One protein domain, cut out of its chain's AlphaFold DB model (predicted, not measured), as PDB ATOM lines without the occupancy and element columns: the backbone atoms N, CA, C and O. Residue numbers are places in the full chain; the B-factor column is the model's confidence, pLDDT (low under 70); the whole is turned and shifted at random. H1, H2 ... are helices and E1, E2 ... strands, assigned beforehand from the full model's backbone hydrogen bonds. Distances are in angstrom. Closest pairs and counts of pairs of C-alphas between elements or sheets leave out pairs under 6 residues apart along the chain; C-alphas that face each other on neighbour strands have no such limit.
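What this domain is: This is residues 10 to 116 of the 178 residues of an uncharacterized protein of Candidatus Lokiarchaeota archaeon (UniProt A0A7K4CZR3). What is the main shape? One strongly twisted sheet of eight strands wraps round a small helical hairpin, H1 and H2, which packs on one face of it. The long strand E4 bends sharply: its first part sits with E3, E8 and E7, and its last part holds the hairpin E1 and E2 along one side and E5 and E6 along the other. What is the make-up? The printed part has 107 residues, with two named helices, H1 and H2, followed along the chain by eight named strands, E1 to E8; the class is mixed, helices and strands, and the neighbour strands of the branched sheet are antiparallel but for the parallel pair E3 and E8. How large is it? It is compact and rounded, with a radius of gyration of the C-alphas of 12.6 A and spans of 34 by 31 by 27 A.

Where its parts are: Where are the helices? H1 is residues 12 to 17, 8.6 A from first to last C-alpha, and begins at C-alpha 12 at (143.555, 137.243, 92.057). H2 is residues 19 to 27, 12.0 A long. Which strands come next? E1 is residues 36 to 38 and E2 residues 41 to 43, each 6.5 A long. E3, residues 52 to 58, measures 19.8 A. E4, residues 61 to 73, measures 28.0 A, bends by 87 degrees at residue 69 and ends at C-alpha 73 at (141.588, 147.740, 81.525). Which strands complete the printed part? E5 is residues 79 to 83, 13.4 A long, and E6 residues 87 to 89, 6.6 A long. E7, residues 96 to 103, measures 20.8 A. E8, residues 109 to 115, measures 19.5 A and ends at C-alpha 115 at (147.082, 143.365, 100.488).

How they stand to each other: How do the helices stand? H1 and H2 form a helical hairpin: they touch, the closest C-alphas being those of Ser 14 and Trp 22 at 4.6 A, and run opposite ways at a shallow tilt of 34 degrees, only just short of steep. Both are on the sheet, on the same face, and the sheet curls round H1; the closest C-alphas of H1 and E7 are those of Arg 12 and Ala 99, 4.4 A apart, and those of H2 and E4 are Ala 19 and Asp 73, 5.4 A apart. In H2 every O i to N i+4 pair is within hydrogen-bond range, in H1 1 of 2. What lies beside E4? Its pairing is staggered: E2 beside residues 70 to 72 and E3 beside 61 to 68 lie on one side, E5 beside 66 to 73 on the other side. These three neighbours are antiparallel to it, with N 42 and O 71 at 2.8 A, N 54 and O 66 at 2.8 A, and N 72 and O 80 at 2.9 A. Which strands come beyond these? The hairpin E1 and E2 has N 38 and O 41 at 2.8 A, and the hairpin E5 and E6 has N 83 and O 87 at 2.9 A. E8 is parallel to E3 at 22 degrees, with N 55 and O 111 at 2.8 A. The hairpin E7 and E8 is antiparallel at 165 degrees, with N 100 and O 112 at 2.8 A, and E7, like E1 and E6, is an edge strand.

The domain as a whole: How far does it reach? The two C-alphas farthest apart are those of Asp 76 and Lys 105, at 36.6 A. Is anything cut or long? The printed part has no cut, and no link between its named elements is long. How confident is the model? The mean pLDDT of the printed part is 92.9, and no printed residue is under 70.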
ATOM      1  N   ASN A  10     138.964 132.141  94.367       96.62
ATOM      2  CA  ASN A  10     140.174 132.923  94.134       96.62
ATOM      3  C   ASN A  10     140.143 133.527  92.726       96.62
ATOM      4  O   ASN A  10     140.142 132.789  91.749       96.62
ATOM      5  N   VAL A  11     140.164 134.855  92.654       96.94
ATOM      6  CA  VAL A  11     140.089 135.649  91.417       96.94
ATOM      7  C   VAL A  11     141.303 136.570  91.250       96.94
ATOM      8  O   VAL A  11     141.305 137.476  90.417       96.94
ATOM      9  N   ARG A  12     142.367 136.369  92.044       97.12
ATOM     10  CA  ARG A  12     143.555 137.243  92.057       97.12
ATOM     11  C   ARG A  12     144.176 137.390  90.674       97.12
ATOM     12  O   ARG A  12     144.480 138.499  90.242       97.12
ATOM     13  N   LYS A  13     144.393 136.265  89.988       96.38
ATOM     14  CA  LYS A  13     145.110 136.244  88.708       96.38
ATOM     15  C   LYS A  13     144.372 137.052  87.643       96.38
ATOM     16  O   LYS A  13     145.008 137.816  86.922       96.38
ATOM     17  N   SER A  14     143.055 136.896  87.539       96.31
ATOM     18  CA  SER A  14     142.251 137.659  86.588       96.31
ATOM     19  C   SER A  14     142.148 139.129  86.997       96.31
ATOM     20  O   SER A  14     142.331 139.987  86.144       96.31
ATOM     21  N   LEU A  15     141.934 139.420  88.290       96.94
ATOM     22  CA  LEU A  15     141.761 140.783  88.813       96.94
ATOM     23  C   LEU A  15     142.947 141.696  88.482       96.94
ATOM     24  O   LEU A  15     142.739 142.848  88.135       96.94
ATOM     25  N   ILE A  16     144.175 141.182  88.587       95.88
ATOM     26  CA  ILE A  16     145.401 141.962  88.350       95.88
ATOM     27  C   ILE A  16     145.731 142.084  86.851       95.88
ATOM     28  O   ILE A  16     146.495 142.961  86.464       95.88
ATOM     29  N   SER A  17     145.196 141.200  85.998       94.38
ATOM     30  CA  SER A  17     145.646 141.080  84.599       94.38
ATOM     31  C   SER A  17     144.637 141.510  83.544       94.38
ATOM     32  O   SER A  17     145.043 141.782  82.418       94.38
ATOM     33  N   SER A  18     143.335 141.475  83.837       96.62
ATOM     34  CA  SER A  18     142.323 142.022  82.936       96.62
ATOM     35  C   SER A  18     140.966 142.154  83.617       96.62
ATOM     36  O   SER A  18     140.393 141.161  84.081       96.62
ATOM     37  N   ALA A  19     140.396 143.357  83.554       96.69
ATOM     38  CA  ALA A  19     139.037 143.651  83.980       96.69
ATOM     39  C   ALA A  19     138.042 142.751  83.240       96.69
ATOM     40  O   ALA A  19     137.220 142.084  83.870       96.69
ATOM     41  N   LYS A  20     138.173 142.639  81.911       94.94
ATOM     42  CA  LYS A  20     137.328 141.751  81.101       94.94
ATOM     43  C   LYS A  20     137.334 140.307  81.602       94.94
ATOM     44  O   LYS A  20     136.267 139.727  81.806       94.94
ATOM     45  N   LYS A  21     138.524 139.711  81.763       95.31
ATOM     46  CA  LYS A  21     138.647 138.304  82.186       95.31
ATOM     47  C   LYS A  21     138.104 138.113  83.592       95.31
ATOM     48  O   LYS A  21     137.420 137.130  83.847       95.31
ATOM     49  N   TRP A  22     138.380 139.064  84.478       96.44
ATOM     50  CA  TRP A  22     137.885 139.031  85.843       96.44
ATOM     51  C   TRP A  22     136.357 139.065  85.906       96.44
ATOM     52  O   TRP A  22     135.768 138.218  86.573       96.44
ATOM     53  N   LEU A  23     135.707 139.960  85.156       95.25
ATOM     54  CA  LEU A  23     134.244 140.029  85.106       95.25
ATOM     55  C   LEU A  23     133.611 138.773  84.508       95.25
ATOM     56  O   LEU A  23     132.604 138.301  85.025       95.25
ATOM     57  N   GLN A  24     134.217 138.202  83.463       94.00
ATOM     58  CA  GLN A  24     133.788 136.914  82.905       94.00
ATOM     59  C   GLN A  24     133.941 135.767  83.909       94.00
ATOM     60  O   GLN A  24     133.121 134.852  83.934       94.00
ATOM     61  N   GLU A  25     134.988 135.803  84.731       94.88
ATOM     62  CA  GLU A  25     135.219 134.792  85.752       94.88
ATOM     63  C   GLU A  25     134.178 134.872  86.873       94.88
ATOM     64  O   GLU A  25     133.683 133.828  87.298       94.88
ATOM     65  N   ILE A  26     133.814 136.069  87.345       94.38
ATOM     66  CA  ILE A  26     132.828 136.208  88.430       94.38
ATOM     67  C   ILE A  26     131.374 136.123  87.950       94.38
ATOM     68  O   ILE A  26     130.523 135.697  88.723       94.38
ATOM     69  N   SER A  27     131.065 136.468  86.694       91.81
ATOM     70  CA  SER A  27     129.689 136.416  86.171       91.81
ATOM     71  C   SER A  27     129.114 134.999  86.135       91.81
ATOM     72  O   SER A  27     127.903 134.831  86.260       91.81
ATOM     73  N   ALA A  28     129.973 133.979  86.032       88.38
ATOM     74  CA  ALA A  28     129.579 132.574  86.125       88.38
ATOM     75  C   ALA A  28     128.916 132.234  87.472       88.38
ATOM     76  O   ALA A  28     128.012 131.402  87.524       88.38
ATOM     77  N   ASP A  29     129.352 132.898  88.544       89.25
ATOM     78  CA  ASP A  29     128.865 132.688  89.909       89.25
ATOM     79  C   ASP A  29     127.925 133.811  90.370       89.25
ATOM     80  O   ASP A  29     127.236 133.661  91.382       89.25
ATOM     81  N   TYR A  30     127.872 134.923  89.626       89.88
ATOM     82  CA  TYR A  30     127.085 136.106  89.949       89.88
ATOM     83  C   TYR A  30     126.070 136.469  88.848       89.88
ATOM     84  O   TYR A  30     126.303 137.401  88.077       89.88
ATOM     85  N   PRO A  31     124.905 135.794  88.786       84.44
ATOM     86  CA  PRO A  31     123.923 136.012  87.720       84.44
ATOM     87  C   PRO A  31     123.330 137.426  87.670       84.44
ATOM     88  O   PRO A  31     122.890 137.856  86.613       84.44
ATOM     89  N   ALA A  32     123.306 138.142  88.800       86.50
ATOM     90  CA  ALA A  32     122.809 139.517  88.872       86.50
ATOM     91  C   ALA A  32     123.874 140.566  88.502       86.50
ATOM     92  O   ALA A  32     123.620 141.763  88.615       86.50
ATOM     93  N   LEU A  33     125.074 140.142  88.086       89.88
ATOM     94  CA  LEU A  33     126.107 141.057  87.624       89.88
ATOM     95  C   LEU A  33     125.688 141.706  86.304       89.88
ATOM     96  O   LEU A  33     125.765 141.099  85.238       89.88
ATOM     97  N   GLU A  34     125.328 142.980  86.375       90.62
ATOM     98  CA  GLU A  34     125.051 143.805  85.208       90.62
ATOM     99  C   GLU A  34     126.018 144.983  85.127       90.62
ATOM    100  O   GLU A  34     126.320 145.649  86.119       90.62
ATOM    101  N   TYR A  35     126.476 145.274  83.913       93.19
ATOM    102  CA  TYR A  35     127.317 146.430  83.640       93.19
ATOM    103  C   TYR A  35     127.117 146.946  82.216       93.19
ATOM    104  O   TYR A  35     126.720 146.215  81.305       93.19
ATOM    105  N   THR A  36     127.434 148.219  82.013       94.88
ATOM    106  CA  THR A  36     127.559 148.832  80.688       94.88
ATOM    107  C   THR A  36     129.036 148.891  80.321       94.88
ATOM    108  O   THR A  36     129.850 149.358  81.114       94.88
ATOM    109  N   ARG A  37     129.400 148.434  79.119       95.38
ATOM    110  CA  ARG A  37     130.765 148.573  78.599       95.38
ATOM    111  C   ARG A  37     130.889 149.854  77.772       95.38
ATOM    112  O   ARG A  37     130.129 150.038  76.825       95.38
ATOM    113  N   ALA A  38     131.880 150.680  78.089       94.00
ATOM    114  CA  ALA A  38     132.278 151.859  77.328       94.00
ATOM    115  C   ALA A  38     133.787 151.783  77.045       94.00
ATOM    116  O   ALA A  38     134.604 152.037  77.927       94.00
ATOM    117  N   VAL A  39     134.147 151.405  75.813       93.31
ATOM    118  CA  VAL A  39     135.537 151.122  75.405       93.31
ATOM    119  C   VAL A  39     136.136 149.999  76.274       93.31
ATOM    120  O   VAL A  39     135.706 148.846  76.145       93.31
ATOM    121  N   ASP A  40     137.046 150.329  77.190       94.50
ATOM    122  CA  ASP A  40     137.739 149.395  78.090       94.50
ATOM    123  C   ASP A  40     137.254 149.493  79.543       94.50
ATOM    124  O   ASP A  40     137.736 148.782  80.422       94.50
ATOM    125  N   THR A  41     136.236 150.323  79.786       96.81
ATOM    126  CA  THR A  41     135.624 150.540  81.099       96.81
ATOM    127  C   THR A  41     134.280 149.823  81.211       96.81
ATOM    128  O   THR A  41     133.456 149.847  80.294       96.81
ATOM    129  N   TYR A  42     134.036 149.215  82.368       96.69
ATOM    130  CA  TYR A  42     132.828 148.479  82.726       96.69
ATOM    131  C   TYR A  42     132.160 149.168  83.917       96.69
ATOM    132  O   TYR A  42     132.759 149.261  84.986       96.69
ATOM    133  N   ILE A  43     130.940 149.668  83.724       96.06
ATOM    134  CA  ILE A  43     130.225 150.557  84.653       96.06
ATOM    135  C   ILE A  43     129.037 149.816  85.287       96.06
ATOM    136  O   ILE A  43     128.189 149.294  84.564       96.06
ATOM    137  N   PHE A  44     128.935 149.818  86.618       92.44
ATOM    138  CA  PHE A  44     127.997 149.012  87.423       92.44
ATOM    139  C   PHE A  44     126.718 149.756  87.868       92.44
ATOM    140  O   PHE A  44     126.113 149.426  88.883       92.44
ATOM    141  N   GLU A  45     126.249 150.755  87.118       79.44
ATOM    142  CA  GLU A  45     125.076 151.577  87.490       79.44
ATOM    143  C   GLU A  45     123.757 150.797  87.651       79.44
ATOM    144  O   GLU A  45     122.813 151.283  88.282       79.44
ATOM    145  N   LYS A  46     123.677 149.597  87.065       73.00
ATOM    146  CA  LYS A  46     122.456 148.783  87.006       73.00
ATOM    147  C   LYS A  46     122.248 147.892  88.233       73.00
ATOM    148  O   LYS A  46     121.117 147.520  88.521       73.00
ATOM    149  N   ILE A  47     123.293 147.616  89.014       73.94
ATOM    150  CA  ILE A  47     123.228 146.685  90.152       73.94
ATOM    151  C   ILE A  47     122.899 147.380  91.484       73.94
ATOM    152  O   ILE A  47     123.618 147.252  92.474       73.94
ATOM    153  N   LYS A  48     121.793 148.133  91.529       71.12
ATOM    154  CA  LYS A  48     121.408 148.905  92.729       71.12
ATOM    155  C   LYS A  48     120.935 148.038  93.897       71.12
ATOM    156  O   LYS A  48     121.206 148.363  95.048       71.12
ATOM    157  N   GLU A  49     120.236 146.944  93.611       76.25
ATOM    158  CA  GLU A  49     119.674 146.055  94.642       76.25
ATOM    159  C   GLU A  49     120.691 145.020  95.146       76.25
ATOM    160  O   GLU A  49     120.615 144.565  96.288       76.25
ATOM    161  N   ALA A  50     121.683 144.703  94.312       82.81
ATOM    162  CA  ALA A  50     122.759 143.763  94.591       82.81
ATOM    163  C   ALA A  50     124.116 144.394  94.202       82.81
ATOM    164  O   ALA A  50     124.714 144.038  93.191       82.81
ATOM    165  N   PRO A  51     124.620 145.384  94.955       87.75
ATOM    166  CA  PRO A  51     125.888 146.023  94.623       87.75
ATOM    167  C   PRO A  51     127.064 145.056  94.799       87.75
ATOM    168  O   PRO A  51     127.089 144.259  95.740       87.75
ATOM    169  N   LEU A  52     128.073 145.173  93.932       92.88
ATOM    170  CA  LEU A  52     129.349 144.481  94.103       92.88
ATOM    171  C   LEU A  52     130.214 145.274  95.089       92.88
ATOM    172  O   LEU A  52     130.676 146.376  94.787       92.88
ATOM    173  N   ARG A  53     130.416 144.728  96.288       94.50
ATOM    174  CA  ARG A  53     131.242 145.356  97.328       94.50
ATOM    175  C   ARG A  53     132.686 144.906  97.213       94.50
ATOM    176  O   ARG A  53     132.948 143.728  96.998       94.50
ATOM    177  N   VAL A  54     133.616 145.825  97.424       96.81
ATOM    178  CA  VAL A  54     135.051 145.550  97.494       96.81
ATOM    179  C   VAL A  54     135.533 145.901  98.892       96.81
ATOM    180  O   VAL A  54     135.355 147.035  99.339       96.81
ATOM    181  N   SER A  55     136.135 144.934  99.574       96.94
ATOM    182  CA  SER A  55     136.766 145.084 100.882       96.94
ATOM    183  C   SER A  55     138.272 144.907 100.731       96.94
ATOM    184  O   SER A  55     138.732 143.901 100.191       96.94
ATOM    185  N   ILE A  56     139.042 145.885 101.197       97.62
ATOM    186  CA  ILE A  56     140.503 145.810 101.246       97.62
ATOM    187  C   ILE A  56     140.903 145.315 102.624       97.62
ATOM    188  O   ILE A  56     140.565 145.939 103.632       97.62
ATOM    189  N   MET A  57     141.627 144.203 102.648       97.12
ATOM    190  CA  MET A  57     142.026 143.497 103.854       97.12
ATOM    191  C   MET A  57     143.534 143.620 104.066       97.12
ATOM    192  O   MET A  57     144.315 143.495 103.117       97.12
ATOM    193  N   ARG A  58     143.957 143.800 105.316       94.44
ATOM    194  CA  ARG A  58     145.359 143.725 105.739       94.44
ATOM    195  C   ARG A  58     145.427 142.913 107.019       94.44
ATOM    196  O   ARG A  58     144.754 143.245 107.982       94.44
ATOM    197  N   GLU A  59     146.202 141.833 106.993       90.38
ATOM    198  CA  GLU A  59     146.411 140.957 108.159       90.38
ATOM    199  C   GLU A  59     145.102 140.436 108.794       90.38
ATOM    200  O   GLU A  59     145.036 140.160 109.985       90.38
ATOM    201  N   GLY A  60     144.055 140.267 107.977       87.25
ATOM    202  CA  GLY A  60     142.730 139.807 108.411       87.25
ATOM    203  C   GLY A  60     141.746 140.925 108.768       87.25
ATOM    204  O   GLY A  60     140.545 140.667 108.819       87.25
ATOM    205  N   ASP A  61     142.214 142.165 108.914       91.44
ATOM    206  CA  ASP A  61     141.367 143.317 109.215       91.44
ATOM    207  C   ASP A  61     140.925 144.052 107.947       91.44
ATOM    208  O   ASP A  61     141.699 144.265 107.010       91.44
ATOM    209  N   SER A  62     139.659 144.478 107.920       94.06
ATOM    210  CA  SER A  62     139.123 145.313 106.841       94.06
ATOM    211  C   SER A  62     139.595 146.755 107.018       94.06
ATOM    212  O   SER A  62     139.053 147.486 107.846       94.06
ATOM    213  N   LEU A  63     140.531 147.196 106.177       94.50
ATOM    214  CA  LEU A  63     140.990 148.587 106.128       94.50
ATOM    215  C   LEU A  63     139.932 149.520 105.545       94.50
ATOM    216  O   LEU A  63     139.754 150.647 106.003       94.50
ATOM    217  N   MET A  64     139.234 149.059 104.510       95.00
ATOM    218  CA  MET A  64     138.144 149.808 103.900       95.00
ATOM    219  C   MET A  64     137.200 148.888 103.148       95.00
ATOM    220  O   MET A  64     137.579 147.820 102.677       95.00
ATOM    221  N   THR A  65     135.966 149.346 102.988       95.75
ATOM    222  CA  THR A  65     134.982 148.720 102.111       95.75
ATOM    223  C   THR A  65     134.292 149.804 101.291       95.75
ATOM    224  O   THR A  65     134.056 150.907 101.788       95.75
ATOM    225  N   GLY A  66     133.978 149.507 100.032       94.88
ATOM    226  CA  GLY A  66     133.225 150.400  99.158       94.88
ATOM    227  C   GLY A  66     132.448 149.639  98.090       94.88
ATOM    228  O   GLY A  66     132.740 148.481  97.797       94.88
ATOM    229  N   THR A  67     131.446 150.293  97.515       95.12
ATOM    230  CA  THR A  67     130.721 149.782  96.347       95.12
ATOM    231  C   THR A  67     131.549 150.027  95.090       95.12
ATOM    232  O   THR A  67     132.018 151.149  94.887       95.12
ATOM    233  N   LEU A  68     131.730 149.010  94.248       95.88
ATOM    234  CA  LEU A  68     132.386 149.164  92.951       95.88
ATOM    235  C   LEU A  68     131.468 149.921  91.986       95.88
ATOM    236  O   LEU A  68     130.355 149.474  91.720       95.88
ATOM    237  N   LEU A  69     131.942 151.046  91.448       95.75
ATOM    238  CA  LEU A  69     131.214 151.819  90.438       95.75
ATOM    239  C   LEU A  69     131.651 151.465  89.025       95.75
ATOM    240  O   LEU A  69     130.810 151.326  88.136       95.75
ATOM    241  N   TRP A  70     132.955 151.308  88.811       96.75
ATOM    242  CA  TRP A  70     133.491 150.849  87.539       96.75
ATOM    243  C   TRP A  70     134.842 150.157  87.701       96.75
ATOM    244  O   TRP A  70     135.546 150.334  88.698       96.75
ATOM    245  N   VAL A  71     135.192 149.357  86.702       97.69
ATOM    246  CA  VAL A  71     136.519 148.758  86.528       97.69
ATOM    247  C   VAL A  71     136.967 148.980  85.088       97.69
ATOM    248  O   VAL A  71     136.123 149.018  84.193       97.69
ATOM    249  N   SER A  72     138.260 149.163  84.846       97.94
ATOM    250  CA  SER A  72     138.786 149.412  83.502       97.94
ATOM    251  C   SER A  72     140.101 148.676  83.260       97.94
ATOM    252  O   SER A  72     140.911 148.543  84.182       97.94
ATOM    253  N   ASP A  73     140.288 148.192  82.032       96.75
ATOM    254  CA  ASP A  73     141.588 147.740  81.525       96.75
ATOM    255  C   ASP A  73     142.407 148.981  81.109       96.75
ATOM    256  O   ASP A  73     141.922 149.832  80.361       96.75
ATOM    257  N   ARG A  74     143.650 149.104  81.586       92.31
ATOM    258  CA  ARG A  74     144.587 150.154  81.153       92.31
ATOM    259  C   ARG A  74     145.429 149.667  79.979       92.31
ATOM    260  O   ARG A  74     145.624 148.471  79.778       92.31
ATOM    261  N   GLU A  75     145.977 150.607  79.215       87.69
ATOM    262  CA  GLU A  75     146.801 150.293  78.042       87.69
ATOM    263  C   GLU A  75     148.065 149.480  78.369       87.69
ATOM    264  O   GLU A  75     148.530 148.705  77.538       87.69
ATOM    265  N   ASP A  76     148.612 149.638  79.577       84.69
ATOM    266  CA  ASP A  76     149.762 148.871  80.071       84.69
ATOM    267  C   ASP A  76     149.385 147.451  80.545       84.69
ATOM    268  O   ASP A  76     150.234 146.707  81.034       84.69
ATOM    269  N   GLY A  77     148.115 147.064  80.388       87.88
ATOM    270  CA  GLY A  77     147.567 145.779  80.808       87.88
ATOM    271  C   GLY A  77     147.210 145.701  82.292       87.88
ATOM    272  O   GLY A  77     146.754 144.648  82.740       87.88
ATOM    273  N   SER A  78     147.401 146.776  83.062       91.81
ATOM    274  CA  SER A  78     146.954 146.835  84.453       91.81
ATOM    275  C   SER A  78     145.447 147.082  84.551       91.81
ATOM    276  O   SER A  78     144.785 147.493  83.596       91.81
ATOM    277  N   VAL A  79     144.884 146.817  85.727       97.06
ATOM    278  CA  VAL A  79     143.462 147.024  86.014       97.06
ATOM    279  C   VAL A  79     143.318 148.145  87.030       97.06
ATOM    280  O   VAL A  79     144.075 148.215  87.996       97.06
ATOM    281  N   VAL A  80     142.317 149.001  86.839       97.88
ATOM    282  CA  VAL A  80     141.922 150.017  87.823       97.88
ATOM    283  C   VAL A  80     140.470 149.800  88.240       97.88
ATOM    284  O   VAL A  80     139.591 149.599  87.401       97.88
ATOM    285  N   LEU A  81     140.216 149.832  89.547       98.25
ATOM    286  CA  LEU A  81     138.874 149.784  90.122       98.25
ATOM    287  C   LEU A  81     138.562 151.147  90.720       98.25
ATOM    288  O   LEU A  81     139.426 151.754  91.347       98.25
ATOM    289  N   TYR A  82     137.318 151.588  90.600       97.62
ATOM    290  CA  TYR A  82     136.868 152.826  91.217       97.62
ATOM    291  C   TYR A  82     135.648 152.596  92.084       97.62
ATOM    292  O   TYR A  82     134.637 152.028  91.656       97.62
ATOM    293  N   LEU A  83     135.763 153.048  93.324       96.38
ATOM    294  CA  LEU A  83     134.765 152.861  94.355       96.38
ATOM    295  C   LEU A  83     133.928 154.129  94.553       96.38
ATOM    296  O   LEU A  83     134.385 155.253  94.343       96.38
ATOM    297  N   GLU A  84     132.708 153.945  95.047       93.75
ATOM    298  CA  GLU A  84     131.744 155.018  95.325       93.75
ATOM    299  C   GLU A  84     132.271 156.089  96.292       93.75
ATOM    300  O   GLU A  84     131.950 157.270  96.173       93.75
ATOM    301  N   ASN A  85     133.173 155.710  97.198       91.50
ATOM    302  CA  ASN A  85     133.851 156.625  98.119       91.50
ATOM    303  C   ASN A  85     134.974 157.458  97.459       91.50
ATOM    304  O   ASN A  85     135.819 158.013  98.165       91.50
ATOM    305  N   LYS A  86     134.979 157.564  96.122       92.50
ATOM    306  CA  LYS A  86     135.949 158.316  95.310       92.50
ATOM    307  C   LYS A  86     137.389 157.821  95.456       92.50
ATOM    308  O   LYS A  86     138.334 158.611  95.409       92.50
ATOM    309  N   LYS A  87     137.564 156.519  95.673       95.00
ATOM    310  CA  LYS A  87     138.880 155.879  95.748       95.00
ATOM    311  C   LYS A  87     139.107 155.000  94.531       95.00
ATOM    312  O   LYS A  87     138.283 154.137  94.230       95.00
ATOM    313  N   SER A  88     140.246 155.209  93.882       97.31
ATOM    314  CA  SER A  88     140.793 154.282  92.899       97.31
ATOM    315  C   SER A  88     141.638 153.221  93.598       97.31
ATOM    316  O   SER A  88     142.288 153.503  94.606       97.31
ATOM    317  N   LEU A  89     141.627 152.013  93.048       98.12
ATOM    318  CA  LEU A  89     142.494 150.908  93.433       98.12
ATOM    319  C   LEU A  89     143.275 150.453  92.201       98.12
ATOM    320  O   LEU A  89     142.687 150.284  91.131       98.12
ATOM    321  N   TYR A  90     144.559 150.189  92.390       97.62
ATOM    322  CA  TYR A  90     145.507 149.749  91.372       97.62
ATOM    323  C   TYR A  90     146.108 148.399  91.792       97.62
ATOM    324  O   TYR A  90     147.241 148.342  92.276       97.62
ATOM    325  N   PRO A  91     145.339 147.298  91.707       97.31
ATOM    326  CA  PRO A  91     145.840 145.979  92.066       97.31
ATOM    327  C   PRO A  91     146.982 145.547  91.138       97.31
ATOM    328  O   PRO A  91     146.821 145.462  89.922       97.31
ATOM    329  N   THR A  92     148.125 145.206  91.724       95.50
ATOM    330  CA  THR A  92     149.303 144.667  91.035       95.50
ATOM    331  C   THR A  92     149.730 143.346  91.665       95.50
ATOM    332  O   THR A  92     149.248 142.946  92.729       95.50
ATOM    333  N   ASN A  93     150.670 142.646  91.021       93.81
ATOM    334  CA  ASN A  93     151.258 141.451  91.622       93.81
ATOM    335  C   ASN A  93     152.019 141.758  92.918       93.81
ATOM    336  O   ASN A  93     152.104 140.877  93.771       93.81
ATOM    337  N   ASP A  94     152.519 142.983  93.058       94.25
ATOM    338  CA  ASP A  94     153.382 143.398  94.157       94.25
ATOM    339  C   ASP A  94     152.602 143.901  95.376       94.25
ATOM    340  O   ASP A  94     153.099 143.808  96.496       94.25
ATOM    341  N   ASN A  95     151.384 144.417  95.182       96.44
ATOM    342  CA  ASN A  95     150.573 144.976  96.268       96.44
ATOM    343  C   ASN A  95     149.354 144.114  96.653       96.44
ATOM    344  O   ASN A  95     148.778 144.332  97.721       96.44
ATOM    345  N   VAL A  96     148.998 143.093  95.861       97.12
ATOM    346  CA  VAL A  96     147.922 142.136  96.179       97.12
ATOM    347  C   VAL A  96     148.488 140.747  96.478       97.12
ATOM    348  O   VAL A  96     149.045 140.075  95.608       97.12
ATOM    349  N   LYS A  97     148.252 140.246  97.693       96.56
ATOM    350  CA  LYS A  97     148.544 138.860  98.092       96.56
ATOM    351  C   LYS A  97     147.444 137.895  97.661       96.56
ATOM    352  O   LYS A  97     147.744 136.816  97.156       96.56
ATOM    353  N   GLY A  98     146.184 138.293  97.806       96.88
ATOM    354  CA  GLY A  98     145.020 137.455  97.523       96.88
ATOM    355  C   GLY A  98     143.835 138.284  97.047       96.88
ATOM    356  O   GLY A  98     143.709 139.448  97.402       96.88
ATOM    357  N   ALA A  99     142.962 137.691  96.239       97.69
ATOM    358  CA  ALA A  99     141.666 138.285  95.944       97.69
ATOM    359  C   ALA A  99     140.615 137.188  95.809       97.69
ATOM    360  O   ALA A  99     140.824 136.217  95.075       97.69
ATOM    361  N   PHE A 100     139.500 137.349  96.511       97.06
ATOM    362  CA  PHE A 100     138.484 136.317  96.656       97.06
ATOM    363  C   PHE A 100     137.096 136.888  96.411       97.06
ATOM    364  O   PHE A 100     136.720 137.901  96.996       97.06
ATOM    365  N   PHE A 101     136.336 136.220  95.551       96.75
ATOM    366  CA  PHE A 101     134.936 136.515  95.305       96.75
ATOM    367  C   PHE A 101     134.030 135.628  96.159       96.75
ATOM    368  O   PHE A 101     134.234 134.415  96.261       96.75
ATOM    369  N   TYR A 102     133.001 136.242  96.730       93.81
ATOM    370  CA  TYR A 102     131.962 135.598  97.516       93.81
ATOM    371  C   TYR A 102     130.593 136.059  97.036       93.81
ATOM    372  O   TYR A 102     130.376 137.242  96.767       93.81
ATOM    373  N   MET A 103     129.653 135.121  97.023       90.50
ATOM    374  CA  MET A 103     128.233 135.421  96.898       90.50
ATOM    375  C   MET A 103     127.608 135.558  98.281       90.50
ATOM    376  O   MET A 103     127.685 134.651  99.117       90.50
ATOM    377  N   ASP A 104     126.947 136.683  98.513       83.94
ATOM    378  CA  ASP A 104     126.147 136.905  99.704       83.94
ATOM    379  C   ASP A 104     124.824 136.141  99.599       83.94
ATOM    380  O   ASP A 104     124.219 136.006  98.536       83.94
ATOM    381  N   LYS A 105     124.285 135.727 100.750       80.50
ATOM    382  CA  LYS A 105     122.983 135.037 100.828       80.50
ATOM    383  C   LYS A 105     121.811 135.851 100.268       80.50
ATOM    384  O   LYS A 105     120.767 135.284  99.975       80.50
ATOM    385  N   LYS A 106     121.968 137.174 100.175       78.88
ATOM    386  CA  LYS A 106     120.974 138.108  99.626       78.88
ATOM    387  C   LYS A 106     121.143 138.341  98.120       78.88
ATOM    388  O   LYS A 106     120.502 139.231  97.582       78.88
ATOM    389  N   GLY A 107     122.021 137.579  97.465       81.12
ATOM    390  CA  GLY A 107     122.293 137.704  96.037       81.12
ATOM    391  C   GLY A 107     123.245 138.839  95.670       81.12
ATOM    392  O   GLY A 107     123.405 139.080  94.491       81.12
ATOM    393  N   GLY A 108     123.869 139.526  96.635       85.94
ATOM    394  CA  GLY A 108     124.942 140.493  96.375       85.94
ATOM    395  C   GLY A 108     126.298 139.814  96.177       85.94
ATOM    396  O   GLY A 108     126.513 138.705  96.660       85.94
ATOM    397  N   GLY A 109     127.223 140.490  95.502       91.81
ATOM    398  CA  GLY A 109     128.606 140.040  95.364       91.81
ATOM    399  C   GLY A 109     129.551 140.787  96.307       91.81
ATOM    400  O   GLY A 109     129.421 141.999  96.500       91.81
ATOM    401  N   ARG A 110     130.553 140.091  96.849       94.00
ATOM    402  CA  ARG A 110     131.646 140.694  97.624       94.00
ATOM    403  C   ARG A 110     132.999 140.216  97.115       94.00
ATOM    404  O   ARG A 110     133.210 139.024  96.925       94.00
ATOM    405  N   ILE A 111     133.927 141.146  96.954       96.19
ATOM    406  CA  ILE A 111     135.331 140.901  96.643       96.19
ATOM    407  C   ILE A 111     136.146 141.300  97.864       96.19
ATOM    408  O   ILE A 111     136.081 142.447  98.296       96.19
ATOM    409  N   GLU A 112     136.925 140.379  98.411       97.44
ATOM    410  CA  GLU A 112     137.961 140.705  99.391       97.44
ATOM    411  C   GLU A 112     139.313 140.710  98.692       97.44
ATOM    412  O   GLU A 112     139.688 139.710  98.081       97.44
ATOM    413  N   ILE A 113     140.039 141.821  98.774       97.88
ATOM    414  CA  ILE A 113     141.406 141.949  98.271       97.88
ATOM    415  C   ILE A 113     142.335 141.999  99.479       97.88
ATOM    416  O   ILE A 113     142.325 142.966 100.236       97.88
ATOM    417  N   GLU A 114     143.135 140.957  99.662       97.62
ATOM    418  CA  GLU A 114     144.176 140.896 100.682       97.62
ATOM    419  C   GLU A 114     145.445 141.571 100.155       97.62
ATOM    420  O   GLU A 114     146.038 141.132  99.162       97.62
ATOM    421  N   MET A 115     145.863 142.640 100.826       97.31
ATOM    422  CA  MET A 115     147.082 143.365 100.488       97.31
ATOM    423  C   MET A 115     148.328 142.532 100.795       97.31
ATOM    424  O   MET A 115     148.358 141.736 101.737       97.31
ATOM    425  N   HIS A 116     149.384 142.733 100.010       95.19
ATOM    426  CA  HIS A 116     150.687 142.162 100.320       95.19
ATOM    427  C   HIS A 116     151.241 142.797 101.609       95.19
ATOM    428  O   HIS A 116     151.207 144.019 101.728       95.19
TER     429      HIS A 116